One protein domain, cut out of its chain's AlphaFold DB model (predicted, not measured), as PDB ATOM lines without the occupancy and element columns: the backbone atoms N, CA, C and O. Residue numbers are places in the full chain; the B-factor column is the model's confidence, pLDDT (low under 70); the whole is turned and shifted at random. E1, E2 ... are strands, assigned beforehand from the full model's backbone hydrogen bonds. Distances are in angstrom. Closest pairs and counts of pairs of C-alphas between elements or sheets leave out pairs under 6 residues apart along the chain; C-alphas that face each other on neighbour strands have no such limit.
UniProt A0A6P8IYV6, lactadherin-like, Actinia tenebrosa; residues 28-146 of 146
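What this domain is: This is residues 28 to 146 of the 146 residues of the protein "lactadherin-like" of Actinia tenebrosa (UniProt A0A6P8IYV6). With little regular structure, this is a rounded ball of loops, with one very short two-stranded hairpin, E1 and E2, and a long later stretch in which residues 100 to 125 fold back on themselves through three short antiparallel pairings. Of 119 printed residues, 6 are in named elements, E1 then E2, antiparallel, with no named helix; the class is all strand. The whole is compact, with a radius of gyration of the C-alphas of 13.5 A and spans of 36 by 30 by 28 A.

Where its parts are: Start at C-alpha 28, (-49.682, 1.559, 20.234), and go on to E1, residues 40 to 42, 7.1 A long. Find E2 at residues 72 to 74, 6.7 A long, ending at C-alpha 74, (-43.451, 6.190, 13.017).

How they stand to each other: Look at the hairpin E1 and E2, antiparallel at 159 degrees: N 41 and O 73 are 2.8 A apart, within hydrogen-bond range. Further on, residues 104 to 105 pair with 113 to 114.

The domain as a whole: The printed part has no cut. The E1 to E2 link is long, 29 residues. Confidence is under 70 at residues 93 to 95 and 118 to 146.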
ATOM      1  N   LEU A  28     -49.260   0.217  20.672       90.38
ATOM      2  CA  LEU A  28     -49.682   1.559  20.234       90.38
ATOM      3  C   LEU A  28     -50.393   1.567  18.872       90.38
ATOM      4  O   LEU A  28     -50.732   2.618  18.342       90.38
ATOM      5  N   GLY A  29     -50.628   0.389  18.291       92.31
ATOM      6  CA  GLY A  29     -51.476   0.238  17.113       92.31
ATOM      7  C   GLY A  29     -50.748   0.064  15.780       92.31
ATOM      8  O   GLY A  29     -51.419   0.000  14.750       92.31
ATOM      9  N   LEU A  30     -49.416  -0.068  15.766       91.44
ATOM     10  CA  LEU A  30     -48.664  -0.323  14.529       91.44
ATOM     11  C   LEU A  30     -49.046  -1.672  13.893       91.44
ATOM     12  O   LEU A  30     -49.367  -1.716  12.713       91.44
ATOM     13  N   GLU A  31     -49.102  -2.752  14.671       92.50
ATOM     14  CA  GLU A  31     -49.552  -4.072  14.196       92.50
ATOM     15  C   GLU A  31     -51.028  -4.059  13.767       92.50
ATOM     16  O   GLU A  31     -51.365  -4.432  12.649       92.50
ATOM     17  N   SER A  32     -51.912  -3.541  14.626       93.62
ATOM     18  CA  SER A  32     -53.368  -3.561  14.400       93.62
ATOM     19  C   SER A  32     -53.880  -2.645  13.277       93.62
ATOM     20  O   SER A  32     -55.061  -2.686  12.947       93.62
ATOM     21  N   GLY A  33     -53.039  -1.752  12.742       94.19
ATOM     22  CA  GLY A  33     -53.471  -0.722  11.790       94.19
ATOM     23  C   GLY A  33     -54.021   0.566  12.417       94.19
ATOM     24  O   GLY A  33     -54.303   1.509  11.682       94.19
ATOM     25  N   GLY A  34     -54.121   0.649  13.750       95.00
ATOM     26  CA  GLY A  34     -54.525   1.866  14.469       95.00
ATOM     27  C   GLY A  34     -53.641   3.082  14.166       95.00
ATOM     28  O   GLY A  34     -54.142   4.202  14.110       95.00
ATOM     29  N   ILE A  35     -52.351   2.866  13.874       93.94
ATOM     30  CA  ILE A  35     -51.490   3.894  13.273       93.94
ATOM     31  C   ILE A  35     -51.669   3.848  11.745       93.94
ATOM     32  O   ILE A  35     -51.293   2.843  11.125       93.94
ATOM     33  N   PRO A  36     -52.201   4.905  11.100       96.38
ATOM     34  CA  PRO A  36     -52.470   4.905   9.664       96.38
ATOM     35  C   PRO A  36     -51.185   5.011   8.831       96.38
ATOM     36  O   PRO A  36     -50.218   5.650   9.235       96.38
ATOM     37  N   ASN A  37     -51.204   4.469   7.607       97.44
ATOM     38  CA  ASN A  37     -50.027   4.403   6.720       97.44
ATOM     39  C   ASN A  37     -49.312   5.749   6.519       97.44
ATOM     40  O   ASN A  37     -48.091   5.785   6.466       97.44
ATOM     41  N   LYS A  38     -50.054   6.863   6.448       97.19
ATOM     42  CA  LYS A  38     -49.490   8.215   6.265       97.19
ATOM     43  C   LYS A  38     -48.556   8.669   7.398       97.19
ATOM     44  O   LYS A  38     -47.788   9.609   7.208       97.19
ATOM     45  N   ARG A  39     -48.655   8.032   8.569       94.88
ATOM     46  CA  ARG A  39     -47.819   8.288   9.747       94.88
ATOM     47  C   ARG A  39     -46.582   7.391   9.800       94.88
ATOM     48  O   ARG A  39     -45.811   7.491  10.741       94.88
ATOM     49  N   ILE A  40     -46.378   6.533   8.803       95.88
ATOM     50  CA  ILE A  40     -45.205   5.668   8.712       95.88
ATOM     51  C   ILE A  40     -44.406   6.110   7.489       95.88
ATOM     52  O   ILE A  40     -44.892   6.062   6.358       95.88
ATOM     53  N   LYS A  41     -43.190   6.595   7.720       92.56
ATOM     54  CA  LYS A  41     -42.286   7.120   6.693       92.56
ATOM     55  C   LYS A  41     -40.967   6.369   6.746       92.56
ATOM     56  O   LYS A  41     -40.645   5.756   7.752       92.56
ATOM     57  N   CYS A  42     -40.190   6.428   5.677       91.62
ATOM     58  CA  CYS A  42     -38.845   5.868   5.655       91.62
ATOM     59  C   CYS A  42     -37.929   6.702   4.759       91.62
ATOM     60  O   CYS A  42     -38.412   7.449   3.905       91.62
ATOM     61  N   SER A  43     -36.619   6.521   4.904       90.56
ATOM     62  CA  SER A  43     -35.621   7.166   4.043       90.56
ATOM     63  C   SER A  43     -35.691   6.682   2.594       90.56
ATOM     64  O   SER A  43     -35.518   7.455   1.654       90.56
ATOM     65  N   SER A  44     -35.922   5.383   2.413       89.81
ATOM     66  CA  SER A  44     -35.991   4.695   1.127       89.81
ATOM     67  C   SER A  44     -36.671   3.342   1.301       89.81
ATOM     68  O   SER A  44     -36.809   2.858   2.426       89.81
ATOM     69  N   TYR A  45     -37.088   2.724   0.200       91.81
ATOM     70  CA  TYR A  45     -37.566   1.352   0.225       91.81
ATOM     71  C   TYR A  45     -37.298   0.626  -1.093       91.81
ATOM     72  O   TYR A  45     -37.435   1.209  -2.170       91.81
ATOM     73  N   ALA A  46     -36.959  -0.656  -0.995       89.44
ATOM     74  CA  ALA A  46     -36.851  -1.556  -2.129       89.44
ATOM     75  C   ALA A  46     -38.234  -1.826  -2.755       89.44
ATOM     76  O   ALA A  46     -39.299  -1.519  -2.214       89.44
ATOM     77  N   ARG A  47     -38.250  -2.395  -3.961       87.38
ATOM     78  CA  ARG A  47     -39.486  -2.554  -4.738       87.38
ATOM     79  C   ARG A  47     -40.552  -3.344  -3.956       87.38
ATOM     80  O   ARG A  47     -40.360  -4.514  -3.655       87.38
ATOM     81  N   LYS A  48     -41.726  -2.724  -3.755       91.25
ATOM     82  CA  LYS A  48     -42.906  -3.287  -3.054       91.25
ATOM     83  C   LYS A  48     -42.721  -3.543  -1.546       91.25
ATOM     84  O   LYS A  48     -43.537  -4.255  -0.969       91.25
ATOM     85  N   THR A  49     -41.746  -2.912  -0.894       91.81
ATOM     86  CA  THR A  49     -41.563  -2.970   0.572       91.81
ATOM     87  C   THR A  49     -41.694  -1.585   1.232       91.81
ATOM     88  O   THR A  49     -40.791  -1.153   1.949       91.81
ATOM     89  N   PRO A  50     -42.780  -0.822   0.979       95.94
ATOM     90  CA  PRO A  50     -42.921   0.534   1.509       95.94
ATOM     91  C   PRO A  50     -42.976   0.552   3.042       95.94
ATOM     92  O   PRO A  50     -43.345  -0.436   3.673       95.94
ATOM     93  N   ALA A  51     -42.715   1.720   3.635       93.69
ATOM     94  CA  ALA A  51     -42.757   1.938   5.085       93.69
ATOM     95  C   ALA A  51     -44.040   1.406   5.754       93.69
ATOM     96  O   ALA A  51     -43.996   0.853   6.845       93.69
ATOM     97  N   SER A  52     -45.191   1.506   5.079       95.94
ATOM     98  CA  SER A  52     -46.481   1.023   5.591       95.94
ATOM     99  C   SER A  52     -46.547  -0.483   5.860       95.94
ATOM    100  O   SER A  52     -47.454  -0.922   6.565       95.94
ATOM    101  N   CYS A  53     -45.627  -1.263   5.285       94.50
ATOM    102  CA  CYS A  53     -45.490  -2.697   5.523       94.50
ATOM    103  C   CYS A  53     -44.652  -3.017   6.772       94.50
ATOM    104  O   CYS A  53     -44.556  -4.183   7.131       94.50
ATOM    105  N   ALA A  54     -44.049  -2.025   7.439       92.50
ATOM    106  CA  ALA A  54     -43.305  -2.206   8.686       92.50
ATOM    107  C   ALA A  54     -44.250  -2.417   9.881       92.50
ATOM    108  O   ALA A  54     -44.350  -1.593  10.790       92.50
ATOM    109  N   ARG A  55     -45.009  -3.509   9.840       94.19
ATOM    110  CA  ARG A  55     -45.991  -3.885  10.851       94.19
ATOM    111  C   ARG A  55     -45.728  -5.325  11.252       94.19
ATOM    112  O   ARG A  55     -45.523  -6.177  10.391       94.19
ATOM    113  N   LEU A  56     -45.741  -5.582  12.555       89.69
ATOM    114  CA  LEU A  56     -45.607  -6.937  13.072       89.69
ATOM    115  C   LEU A  56     -46.715  -7.827  12.487       89.69
ATOM    116  O   LEU A  56     -47.834  -7.356  12.290       89.69
ATOM    117  N   ASN A  57     -46.394  -9.085  12.187       88.56
ATOM    118  CA  ASN A  57     -47.319 -10.093  11.655       88.56
ATOM    119  C   ASN A  57     -48.030  -9.707  10.342       88.56
ATOM    120  O   ASN A  57     -49.026 -10.322   9.958       88.56
ATOM    121  N   TYR A  58     -47.518  -8.707   9.624       89.12
ATOM    122  CA  TYR A  58     -48.053  -8.291   8.336       89.12
ATOM    123  C   TYR A  58     -47.485  -9.171   7.208       89.12
ATOM    124  O   TYR A  58     -46.316  -9.554   7.269       89.12
ATOM    125  N   PRO A  59     -48.256  -9.493   6.148       90.69
ATOM    126  CA  PRO A  59     -47.765 -10.244   4.987       90.69
ATOM    127  C   PRO A  59     -46.902  -9.357   4.069       90.69
ATOM    128  O   PRO A  59     -47.178  -9.179   2.883       90.69
ATOM    129  N   GLY A  60     -45.870  -8.746   4.643       89.44
ATOM    130  CA  GLY A  60     -44.957  -7.808   4.013       89.44
ATOM    131  C   GLY A  60     -43.998  -7.218   5.040       89.44
ATOM    132  O   GLY A  60     -44.183  -7.377   6.241       89.44
ATOM    133  N   CYS A  61     -42.978  -6.522   4.557       90.00
ATOM    134  CA  CYS A  61     -41.998  -5.841   5.390       90.00
ATOM    135  C   CYS A  61     -41.589  -4.517   4.742       90.00
ATOM    136  O   CYS A  61     -41.873  -4.269   3.565       90.00
ATOM    137  N   TRP A  62     -40.918  -3.670   5.515       92.38
ATOM    138  CA  TRP A  62     -40.109  -2.594   4.961       92.38
ATOM    139  C   TRP A  62     -38.678  -3.096   4.770       92.38
ATOM    140  O   TRP A  62     -38.140  -3.781   5.635       92.38
ATOM    141  N   CYS A  63     -38.078  -2.760   3.632       89.44
ATOM    142  CA  CYS A  63     -36.658  -2.984   3.375       89.44
ATOM    143  C   CYS A  63     -36.119  -1.716   2.742       89.44
ATOM    144  O   CYS A  63     -36.672  -1.292   1.727       89.44
ATOM    145  N   ALA A  64     -35.070  -1.126   3.307       88.62
ATOM    146  CA  ALA A  64     -34.420   0.031   2.710       88.62
ATOM    147  C   ALA A  64     -33.781  -0.320   1.354       88.62
ATOM    148  O   ALA A  64     -33.364  -1.453   1.120       88.62
ATOM    149  N   ASP A  65     -33.694   0.662   0.455       87.81
ATOM    150  CA  ASP A  65     -33.017   0.509  -0.848       87.81
ATOM    151  C   ASP A  65     -31.502   0.779  -0.749       87.81
ATOM    152  O   ASP A  65     -30.735   0.608  -1.694       87.81
ATOM    153  N   LYS A  66     -31.055   1.248   0.418       79.12
ATOM    154  CA  LYS A  66     -29.665   1.590   0.715       79.12
ATOM    155  C   LYS A  66     -29.195   0.808   1.940       79.12
ATOM    156  O   LYS A  66     -29.997   0.259   2.685       79.12
ATOM    157  N   ARG A  67     -27.874   0.752   2.130       72.56
ATOM    158  CA  ARG A  67     -27.237   0.072   3.274       72.56
ATOM    159  C   ARG A  67     -26.994   0.979   4.481       72.56
ATOM    160  O   ARG A  67     -26.923   0.477   5.594       72.56
ATOM    161  N   LEU A  68     -26.796   2.274   4.246       77.50
ATOM    162  CA  LEU A  68     -26.401   3.258   5.257       77.50
ATOM    163  C   LEU A  68     -27.428   4.385   5.326       77.50
ATOM    164  O   LEU A  68     -28.164   4.609   4.358       77.50
ATOM    165  N   ASP A  69     -27.471   5.067   6.470       78.50
ATOM    166  CA  ASP A  69     -28.360   6.201   6.755       78.50
ATOM    167  C   ASP A  69     -29.841   5.872   6.491       78.50
ATOM    168  O   ASP A  69     -30.640   6.683   6.005       78.50
ATOM    169  N   CYS A  70     -30.208   4.616   6.758       84.50
ATOM    170  CA  CYS A  70     -31.548   4.103   6.531       84.50
ATOM    171  C   CYS A  70     -32.401   4.299   7.770       84.50
ATOM    172  O   CYS A  70     -31.945   4.078   8.885       84.50
ATOM    173  N   TRP A  71     -33.643   4.731   7.594       88.31
ATOM    174  CA  TRP A  71     -34.524   4.959   8.728       88.31
ATOM    175  C   TRP A  71     -35.974   4.672   8.381       88.31
ATOM    176  O   TRP A  71     -36.402   4.859   7.240       88.31
ATOM    177  N   LEU A  72     -36.721   4.269   9.403       93.62
ATOM    178  CA  LEU A  72     -38.165   4.100   9.401       93.62
ATOM    179  C   LEU A  72     -38.723   4.930  10.548       93.62
ATOM    180  O   LEU A  72     -38.463   4.622  11.695       93.62
ATOM    181  N   GLN A  73     -39.518   5.940  10.241       94.62
ATOM    182  CA  GLN A  73     -40.139   6.821  11.215       94.62
ATOM    183  C   GLN A  73     -41.607   6.443  11.394       94.62
ATOM    184  O   GLN A  73     -42.357   6.334  10.422       94.62
ATOM    185  N   VAL A  74     -42.041   6.334  12.646       95.50
ATOM    186  CA  VAL A  74     -43.451   6.190  13.017       95.50
ATOM    187  C   VAL A  74     -43.866   7.444  13.769       95.50
ATOM    188  O   VAL A  74     -43.210   7.815  14.728       95.50
ATOM    189  N   ASP A  75     -44.931   8.104  13.333       94.56
ATOM    190  CA  ASP A  75     -45.565   9.212  14.042       94.56
ATOM    191  C   ASP A  75     -46.735   8.675  14.881       94.56
ATOM    192  O   ASP A  75     -47.719   8.157  14.348       94.56
ATOM    193  N   LEU A  76     -46.606   8.788  16.204       93.00
ATOM    194  CA  LEU A  76     -47.597   8.328  17.183       93.00
ATOM    195  C   LEU A  76     -48.739   9.328  17.412       93.00
ATOM    196  O   LEU A  76     -49.583   9.086  18.273       93.00
ATOM    197  N   GLU A  77     -48.775  10.429  16.653       89.12
ATOM    198  CA  GLU A  77     -49.758  11.519  16.688       89.12
ATOM    199  C   GLU A  77     -49.722  12.391  17.946       89.12
ATOM    200  O   GLU A  77     -49.750  13.617  17.849       89.12
ATOM    201  N   TYR A  78     -49.611  11.768  19.113       86.94
ATOM    202  CA  TYR A  78     -49.480  12.422  20.405       86.94
ATOM    203  C   TYR A  78     -48.226  11.919  21.134       86.94
ATOM    204  O   TYR A  78     -47.713  10.842  20.811       86.94
ATOM    205  N   PRO A  79     -47.712  12.657  22.130       87.88
ATOM    206  CA  PRO A  79     -46.646  12.158  22.990       87.88
ATOM    207  C   PRO A  79     -47.081  10.892  23.738       87.88
ATOM    208  O   PRO A  79     -48.145  10.861  24.353       87.88
ATOM    209  N   HIS A  80     -46.242   9.857  23.706       84.00
ATOM    210  CA  HIS A  80     -46.470   8.591  24.401       84.00
ATOM    211  C   HIS A  80     -45.227   8.186  25.192       84.00
ATOM    212  O   HIS A  80     -44.101   8.372  24.731       84.00
ATOM    213  N   PHE A  81     -45.438   7.543  26.342       81.69
ATOM    214  CA  PHE A  81     -44.398   6.728  26.962       81.69
ATOM    215  C   PHE A  81     -44.283   5.421  26.179       81.69
ATOM    216  O   PHE A  81     -45.131   4.535  26.290       81.69
ATOM    217  N   VAL A  82     -43.251   5.317  25.349       81.31
ATOM    218  CA  VAL A  82     -42.909   4.066  24.673       81.31
ATOM    219  C   VAL A  82     -42.087   3.240  25.650       81.31
ATOM    220  O   VAL A  82     -41.044   3.710  26.085       81.31
ATOM    221  N   THR A  83     -42.562   2.037  25.992       75.56
ATOM    222  CA  THR A  83     -41.918   1.116  26.955       75.56
ATOM    223  C   THR A  83     -41.413  -0.182  26.313       75.56
ATOM    224  O   THR A  83     -40.899  -1.058  27.004       75.56
ATOM    225  N   GLY A  84     -41.516  -0.315  24.988       76.50
ATOM    226  CA  GLY A  84     -40.897  -1.411  24.248       76.50
ATOM    227  C   GLY A  84     -41.116  -1.304  22.745       76.50
ATOM    228  O   GLY A  84     -42.090  -0.696  22.298       76.50
ATOM    229  N   ILE A  85     -40.213  -1.916  21.984       81.56
ATOM    230  CA  ILE A  85     -40.337  -2.100  20.537       81.56
ATOM    231  C   ILE A  85     -40.166  -3.578  20.218       81.56
ATOM    232  O   ILE A  85     -39.321  -4.262  20.790       81.56
ATOM    233  N   SER A  86     -40.978  -4.063  19.286       82.00
ATOM    234  CA  SER A  86     -40.833  -5.391  18.705       82.00
ATOM    235  C   SER A  86     -40.420  -5.243  17.252       82.00
ATOM    236  O   SER A  86     -40.999  -4.443  16.516       82.00
ATOM    237  N   THR A  87     -39.414  -6.011  16.852       82.81
ATOM    238  CA  THR A  87     -38.912  -6.059  15.479       82.81
ATOM    239  C   THR A  87     -39.222  -7.422  14.876       82.81
ATOM    240  O   THR A  87     -39.398  -8.408  15.592       82.81
ATOM    241  N   GLN A  88     -39.349  -7.472  13.554       81.62
ATOM    242  CA  GLN A  88     -39.522  -8.710  12.807       81.62
ATOM    243  C   GLN A  88     -38.860  -8.547  11.443       81.62
ATOM    244  O   GLN A  88     -38.938  -7.480  10.834       81.62
ATOM    245  N   GLY A  89     -38.203  -9.608  10.983       83.00
ATOM    246  CA  GLY A  89     -37.640  -9.676   9.639       83.00
ATOM    247  C   GLY A  89     -38.686  -9.903   8.547       83.00
ATOM    248  O   GLY A  89     -39.895  -9.929   8.777       83.00
ATOM    249  N   ASN A  90     -38.201 -10.110   7.329       83.81
ATOM    250  CA  ASN A  90     -39.027 -10.426   6.174       83.81
ATOM    251  C   ASN A  90     -39.755 -11.777   6.368       83.81
ATOM    252  O   ASN A  90     -39.094 -12.818   6.471       83.81
ATOM    253  N   PRO A  91     -41.104 -11.800   6.359       83.12
ATOM    254  CA  PRO A  91     -41.881 -13.013   6.621       83.12
ATOM    255  C   PRO A  91     -41.781 -14.065   5.503       83.12
ATOM    256  O   PRO A  91     -42.243 -15.188   5.681       83.12
ATOM    257  N   PHE A  92     -41.183 -13.729   4.354       83.94
ATOM    258  CA  PHE A  92     -41.072 -14.615   3.191       83.94
ATOM    259  C   PHE A  92     -39.736 -15.373   3.093       83.94
ATOM    260  O   PHE A  92     -39.478 -16.016   2.080       83.94
ATOM    261  N   GLY A  93     -38.897 -15.345   4.138       64.56
ATOM    262  CA  GLY A  93     -37.765 -16.276   4.276       64.56
ATOM    263  C   GLY A  93     -36.421 -15.815   3.698       64.56
ATOM    264  O   GLY A  93     -35.463 -16.583   3.715       64.56
ATOM    265  N   ASN A  94     -36.298 -14.564   3.251       64.19
ATOM    266  CA  ASN A  94     -35.069 -14.043   2.630       64.19
ATOM    267  C   ASN A  94     -33.923 -13.712   3.611       64.19
ATOM    268  O   ASN A  94     -32.925 -13.134   3.204       64.19
ATOM    269  N   SER A  95     -34.023 -14.074   4.896       69.44
ATOM    270  CA  SER A  95     -33.044 -13.693   5.940       69.44
ATOM    271  C   SER A  95     -32.800 -12.177   6.058       69.44
ATOM    272  O   SER A  95     -31.806 -11.755   6.646       69.44
ATOM    273  N   ASP A  96     -33.717 -11.356   5.541       74.88
ATOM    274  CA  ASP A  96     -33.675  -9.906   5.690       74.88
ATOM    275  C   ASP A  96     -34.212  -9.545   7.078       74.88
ATOM    276  O   ASP A  96     -35.416  -9.623   7.332       74.88
ATOM    277  N   PHE A  97     -33.324  -9.177   7.995       76.88
ATOM    278  CA  PHE A  97     -33.690  -8.650   9.305       76.88
ATOM    279  C   PHE A  97     -32.640  -7.661   9.797       76.88
ATOM    280  O   PHE A  97     -31.445  -7.773   9.504       76.88
ATOM    281  N   THR A  98     -33.094  -6.695  10.583       77.19
ATOM    282  CA  THR A  98     -32.218  -5.725  11.225       77.19
ATOM    283  C   THR A  98     -31.530  -6.397  12.404       77.19
ATOM    284  O   THR A  98     -32.187  -6.860  13.326       77.19
ATOM    285  N   LYS A  99     -30.196  -6.461  12.389       74.38
ATOM    286  CA  LYS A  99     -29.420  -7.015  13.512       74.38
ATOM    287  C   LYS A  99     -29.241  -6.010  14.636       74.38
ATOM    288  O   LYS A  99     -29.216  -6.394  15.799       74.38
ATOM    289  N   LYS A 100     -29.030  -4.744  14.278       75.12
ATOM    290  CA  LYS A 100     -28.764  -3.650  15.208       75.12
ATOM    291  C   LYS A 100     -29.398  -2.374  14.689       75.12
ATOM    292  O   LYS A 100     -29.320  -2.097  13.496       75.12
ATOM    293  N   TYR A 101     -29.965  -1.588  15.588       76.25
ATOM    294  CA  TYR A 101     -30.488  -0.268  15.262       76.25
ATOM    295  C   TYR A 101     -30.189   0.725  16.376       76.25
ATOM    296  O   TYR A 101     -29.967   0.356  17.534       76.25
ATOM    297  N   LYS A 102     -30.146   1.999  15.996       80.69
ATOM    298  CA  LYS A 102     -30.195   3.119  16.924       80.69
ATOM    299  C   LYS A 102     -31.625   3.618  16.961       80.69
ATOM    300  O   LYS A 102     -32.439   3.332  16.085       80.69
ATOM    301  N   LEU A 103     -31.927   4.361  18.007       83.50
ATOM    302  CA  LEU A 103     -33.271   4.831  18.210       83.50
ATOM    303  C   LEU A 103     -33.237   6.266  18.696       83.50
ATOM    304  O   LEU A 103     -32.583   6.613  19.682       83.50
ATOM    305  N   GLN A 104     -33.897   7.106  17.913       85.88
ATOM    306  CA  GLN A 104     -34.058   8.517  18.190       85.88
ATOM    307  C   GLN A 104     -35.504   8.777  18.590       85.88
ATOM    308  O   GLN A 104     -36.332   7.883  18.557       85.88
ATOM    309  N   TYR A 105     -35.819   9.975  19.047       86.12
ATOM    310  CA  TYR A 105     -37.196  10.384  19.277       86.12
ATOM    311  C   TYR A 105     -37.301  11.896  19.190       86.12
ATOM    312  O   TYR A 105     -36.313  12.616  19.336       86.12
ATOM    313  N   SER A 106     -38.511  12.372  18.925       90.25
ATOM    314  CA  SER A 106     -38.794  13.789  18.757       90.25
ATOM    315  C   SER A 106     -40.244  14.078  19.131       90.25
ATOM    316  O   SER A 106     -41.121  13.248  18.880       90.25
ATOM    317  N   LEU A 107     -40.482  15.248  19.725       89.19
ATOM    318  CA  LEU A 107     -41.825  15.760  20.028       89.19
ATOM    319  C   LEU A 107     -42.341  16.740  18.963       89.19
ATOM    320  O   LEU A 107     -43.539  17.000  18.916       89.19
ATOM    321  N   ASP A 108     -41.459  17.274  18.115       85.25
ATOM    322  CA  ASP A 108     -41.777  18.281  17.093       85.25
ATOM    323  C   ASP A 108     -41.503  17.797  15.655       85.25
ATOM    324  O   ASP A 108     -41.893  18.449  14.688       85.25
ATOM    325  N   GLY A 109     -40.848  16.644  15.500       82.94
ATOM    326  CA  GLY A 109     -40.423  16.089  14.218       82.94
ATOM    327  C   GLY A 109     -39.218  16.796  13.585       82.94
ATOM    328  O   GLY A 109     -38.839  16.437  12.470       82.94
ATOM    329  N   VAL A 110     -38.616  17.774  14.269       83.75
ATOM    330  CA  VAL A 110     -37.492  18.595  13.787       83.75
ATOM    331  C   VAL A 110     -36.237  18.320  14.611       83.75
ATOM    332  O   VAL A 110     -35.190  18.007  14.047       83.75
ATOM    333  N   GLY A 111     -36.338  18.419  15.938       85.31
ATOM    334  CA  GLY A 111     -35.260  18.118  16.871       85.31
ATOM    335  C   GLY A 111     -35.314  16.659  17.303       85.31
ATOM    336  O   GLY A 111     -36.310  16.216  17.871       85.31
ATOM    337  N   TRP A 112     -34.239  15.915  17.052       87.06
ATOM    338  CA  TRP A 112     -34.158  14.486  17.347       87.06
ATOM    339  C   TRP A 112     -33.153  14.214  18.458       87.06
ATOM    340  O   TRP A 112     -32.032  14.717  18.444       87.06
ATOM    341  N   THR A 113     -33.556  13.405  19.431       86.00
ATOM    342  CA  THR A 113     -32.697  12.956  20.528       86.00
ATOM    343  C   THR A 113     -32.413  11.475  20.369       86.00
ATOM    344  O   THR A 113     -33.334  10.667  20.361       86.00
ATOM    345  N   THR A 114     -31.136  11.114  20.259       84.31
ATOM    346  CA  THR A 114     -30.696   9.718  20.326       84.31
ATOM    347  C   THR A 114     -30.845   9.213  21.750       84.31
ATOM    348  O   THR A 114     -30.385   9.856  22.694       84.31
ATOM    349  N   HIS A 115     -31.457   8.052  21.923       81.38
ATOM    350  CA  HIS A 115     -31.474   7.432  23.233       81.38
ATOM    351  C   HIS A 115     -30.123   6.881  23.636       81.38
ATOM    352  O   HIS A 115     -29.355   6.338  22.834       81.38
ATOM    353  N   VAL A 116     -29.910   6.945  24.937       76.88
ATOM    354  CA  VAL A 116     -28.737   6.428  25.599       76.88
ATOM    355  C   VAL A 116     -29.176   5.640  26.827       76.88
ATOM    356  O   VAL A 116     -30.066   6.075  27.553       76.88
ATOM    357  N   GLU A 117     -28.520   4.515  27.085       73.31
ATOM    358  CA  GLU A 117     -28.608   3.808  28.363       73.31
ATOM    359  C   GLU A 117     -27.284   4.028  29.088       73.31
ATOM    360  O   GLU A 117     -26.205   3.915  28.499       73.31
ATOM    361  N   ASN A 118     -27.350   4.390  30.370       68.50
ATOM    362  CA  ASN A 118     -26.170   4.675  31.193       68.50
ATOM    363  C   ASN A 118     -25.201   5.696  30.554       68.50
ATOM    364  O   ASN A 118     -23.985   5.583  30.694       68.50
ATOM    365  N   GLY A 119     -25.738   6.675  29.816       61.31
ATOM    366  CA  GLY A 119     -24.960   7.722  29.146       61.31
ATOM    367  C   GLY A 119     -24.281   7.304  27.836       61.31
ATOM    368  O   GLY A 119     -23.600   8.130  27.235       61.31
ATOM    369  N   ASN A 120     -24.480   6.070  27.362       52.50
ATOM    370  CA  ASN A 120     -23.911   5.579  26.108       52.50
ATOM    371  C   ASN A 120     -24.992   5.338  25.057       52.50
ATOM    372  O   ASN A 120     -26.074   4.844  25.367       52.50
ATOM    373  N   GLN A 121     -24.676   5.634  23.796       64.69
ATOM    374  CA  GLN A 121     -25.536   5.258  22.679       64.69
ATOM    375  C   GLN A 121     -25.688   3.738  22.633       64.69
ATOM    376  O   GLN A 121     -24.700   3.006  22.539       64.69
ATOM    377  N   VAL A 122     -26.934   3.275  22.660       64.00
ATOM    378  CA  VAL A 122     -27.241   1.847  22.610       64.00
ATOM    379  C   VAL A 122     -27.514   1.436  21.178       64.00
ATOM    380  O   VAL A 122     -28.309   2.058  20.474       64.00
ATOM    381  N   ARG A 123     -26.840   0.369  20.751       60.34
ATOM    382  CA  ARG A 123     -27.248  -0.405  19.581       60.34
ATOM    383  C   ARG A 123     -28.157  -1.516  20.078       60.34
ATOM    384  O   ARG A 123     -27.678  -2.431  20.743       60.34
ATOM    385  N   ILE A 124     -29.442  -1.407  19.775       66.88
ATOM    386  CA  ILE A 124     -30.449  -2.378  20.201       66.88
ATOM    387  C   ILE A 124     -30.429  -3.539  19.215       66.88
ATOM    388  O   ILE A 124     -30.390  -3.315  18.003       66.88
ATOM    389  N   GLU A 125     -30.418  -4.768  19.723       62.78
ATOM    390  CA  GLU A 125     -30.447  -5.963  18.884       62.78
ATOM    391  C   GLU A 125     -31.844  -6.159  18.283       62.78
ATOM    392  O   GLU A 125     -32.859  -5.995  18.960       62.78
ATOM    393  N   GLY A 126     -31.898  -6.463  16.989       56.69
ATOM    394  CA  GLY A 126     -33.133  -6.858  16.319       56.69
ATOM    395  C   GLY A 126     -33.202  -8.374  16.158       56.69
ATOM    396  O   GLY A 126     -32.179  -9.047  15.997       56.69
ATOM    397  N   GLU A 127     -34.413  -8.921  16.229       61.59
ATOM    398  CA  GLU A 127     -34.632 -10.367  16.279       61.59
ATOM    399  C   GLU A 127     -35.119 -10.924  14.935       61.59
ATOM    400  O   GLU A 127     -35.975 -10.355  14.256       61.59
ATOM    401  N   MET A 128     -34.581 -12.090  14.564       51.62
ATOM    402  CA  MET A 128     -34.960 -12.832  13.356       51.62
ATOM    403  C   MET A 128     -36.255 -13.644  13.548       51.62
ATOM    404  O   MET A 128     -37.023 -13.812  12.602       51.62
ATOM    405  N   TYR A 129     -36.512 -14.127  14.767       44.62
ATOM    406  CA  TYR A 129     -37.678 -14.938  15.118       44.62
ATOM    407  C   TYR A 129     -38.255 -14.375  16.411       44.62
ATOM    408  O   TYR A 129     -37.652 -14.546  17.464       44.62
ATOM    409  N   GLY A 130     -39.366 -13.644  16.319       44.75
ATOM    410  CA  GLY A 130     -39.927 -12.957  17.477       44.75
ATOM    411  C   GLY A 130     -40.156 -13.906  18.652       44.75
ATOM    412  O   GLY A 130     -40.645 -15.016  18.447       44.75
ATOM    413  N   LEU A 131     -39.775 -13.450  19.850       31.50
ATOM    414  CA  LEU A 131     -40.459 -13.583  21.147       31.50
ATOM    415  C   LEU A 131     -39.435 -13.350  22.286       31.50
ATOM    416  O   LEU A 131     -38.889 -14.316  22.811       31.50
ATOM    417  N   ASN A 132     -39.241 -12.105  22.751       32.28
ATOM    418  CA  ASN A 132     -39.550 -11.629  24.121       32.28
ATOM    419  C   ASN A 132     -38.815 -10.325  24.535       32.28
ATOM    420  O   ASN A 132     -37.647 -10.115  24.264       32.28
ATOM    421  N   TRP A 133     -39.561  -9.496  25.277       37.25
ATOM    422  CA  TRP A 133     -39.250  -8.328  26.125       37.25
ATOM    423  C   TRP A 133     -37.777  -7.885  26.319       37.25
ATOM    424  O   TRP A 133     -37.035  -8.544  27.047       37.25
ATOM    425  N   LYS A 134     -37.439  -6.645  25.907       32.41
ATOM    426  CA  LYS A 134     -37.263  -5.443  26.774       32.41
ATOM    427  C   LYS A 134     -36.598  -4.249  26.037       32.41
ATOM    428  O   LYS A 134     -35.779  -4.443  25.151       32.41
ATOM    429  N   TYR A 135     -36.930  -3.045  26.532       27.73
ATOM    430  CA  TYR A 135     -36.363  -1.693  26.303       27.73
ATOM    431  C   TYR A 135     -36.853  -0.875  25.092       27.73
ATOM    432  O   TYR A 135     -37.367  -1.403  24.108       27.73
ATOM    433  N   SER A 136     -36.850   0.456  25.272       30.38
ATOM    434  CA  SER A 136     -37.874   1.363  24.742       30.38
ATOM    435  C   SER A 136     -37.425   2.788  24.503       30.38
ATOM    436  O   SER A 136     -36.820   3.384  25.394       30.38
ATOM    437  N   ILE A 137     -37.787   3.370  23.355       26.88
ATOM    438  CA  ILE A 137     -37.617   4.800  23.068       26.88
ATOM    439  C   ILE A 137     -38.397   5.179  21.797       26.88
ATOM    440  O   ILE A 137     -38.796   4.303  21.043       26.88
ATOM    441  N   GLY A 138     -38.729   6.461  21.628       26.69
ATOM    442  CA  GLY A 138     -39.701   6.963  20.640       26.69
ATOM    443  C   GLY A 138     -39.275   6.882  19.165       26.69
ATOM    444  O   GLY A 138     -38.467   6.059  18.794       26.69
ATOM    445  N   ASN A 139     -39.902   7.687  18.306       30.97
ATOM    446  CA  ASN A 139     -39.828   7.647  16.835       30.97
ATOM    447  C   ASN A 139     -38.475   7.195  16.221       30.97
ATOM    448  O   ASN A 139     -37.496   7.929  16.210       30.97
ATOM    449  N   ILE A 140     -38.465   6.010  15.611       41.53
ATOM    450  CA  ILE A 140     -37.269   5.334  15.092       41.53
ATOM    451  C   ILE A 140     -36.546   6.164  14.009       41.53
ATOM    452  O   ILE A 140     -37.150   6.626  13.042       41.53
ATOM    453  N   LEU A 141     -35.232   6.344  14.174       37.59
ATOM    454  CA  LEU A 141     -34.306   6.780  13.131       37.59
ATOM    455  C   LEU A 141     -32.965   6.053  13.305       37.59
ATOM    456  O   LEU A 141     -32.437   5.967  14.412       37.59
ATOM    457  N   GLU A 142     -32.429   5.631  12.160       36.91
ATOM    458  CA  GLU A 142     -31.095   5.079  11.896       36.91
ATOM    459  C   GLU A 142     -30.864   3.578  12.190       36.91
ATOM    460  O   GLU A 142     -30.597   3.135  13.308       36.91
ATOM    461  N   GLU A 143     -30.883   2.790  11.112       37.66
ATOM    462  CA  GLU A 143     -30.355   1.430  11.022       37.66
ATOM    463  C   GLU A 143     -28.941   1.454  10.412       37.66
ATOM    464  O   GLU A 143     -28.735   1.927   9.292       37.66
ATOM    465  N   GLU A 144     -27.967   0.894  11.136       30.61
ATOM    466  CA  GLU A 144     -26.665   0.490  10.592       30.61
ATOM    467  C   GLU A 144     -26.684  -1.036  10.420       30.61
ATOM    468  O   GLU A 144     -26.577  -1.785  11.395       30.61
ATOM    469  N   ILE A 145     -26.818  -1.508   9.179       33.75
ATOM    470  CA  ILE A 145     -26.752  -2.938   8.856       33.75
ATOM    471  C   ILE A 145     -25.297  -3.301   8.516       33.75
ATOM    472  O   ILE A 145     -24.764  -2.851   7.498       33.75
ATOM    473  N   TYR A 146     -24.668  -4.142   9.347       33.59
ATOM    474  CA  TYR A 146     -23.436  -4.871   8.998       33.59
ATOM    475  C   TYR A 146     -23.767  -6.118   8.160       33.59
ATOM    476  O   TYR A 146     -24.408  -7.055   8.709       33.59
TER     477      TYR A 146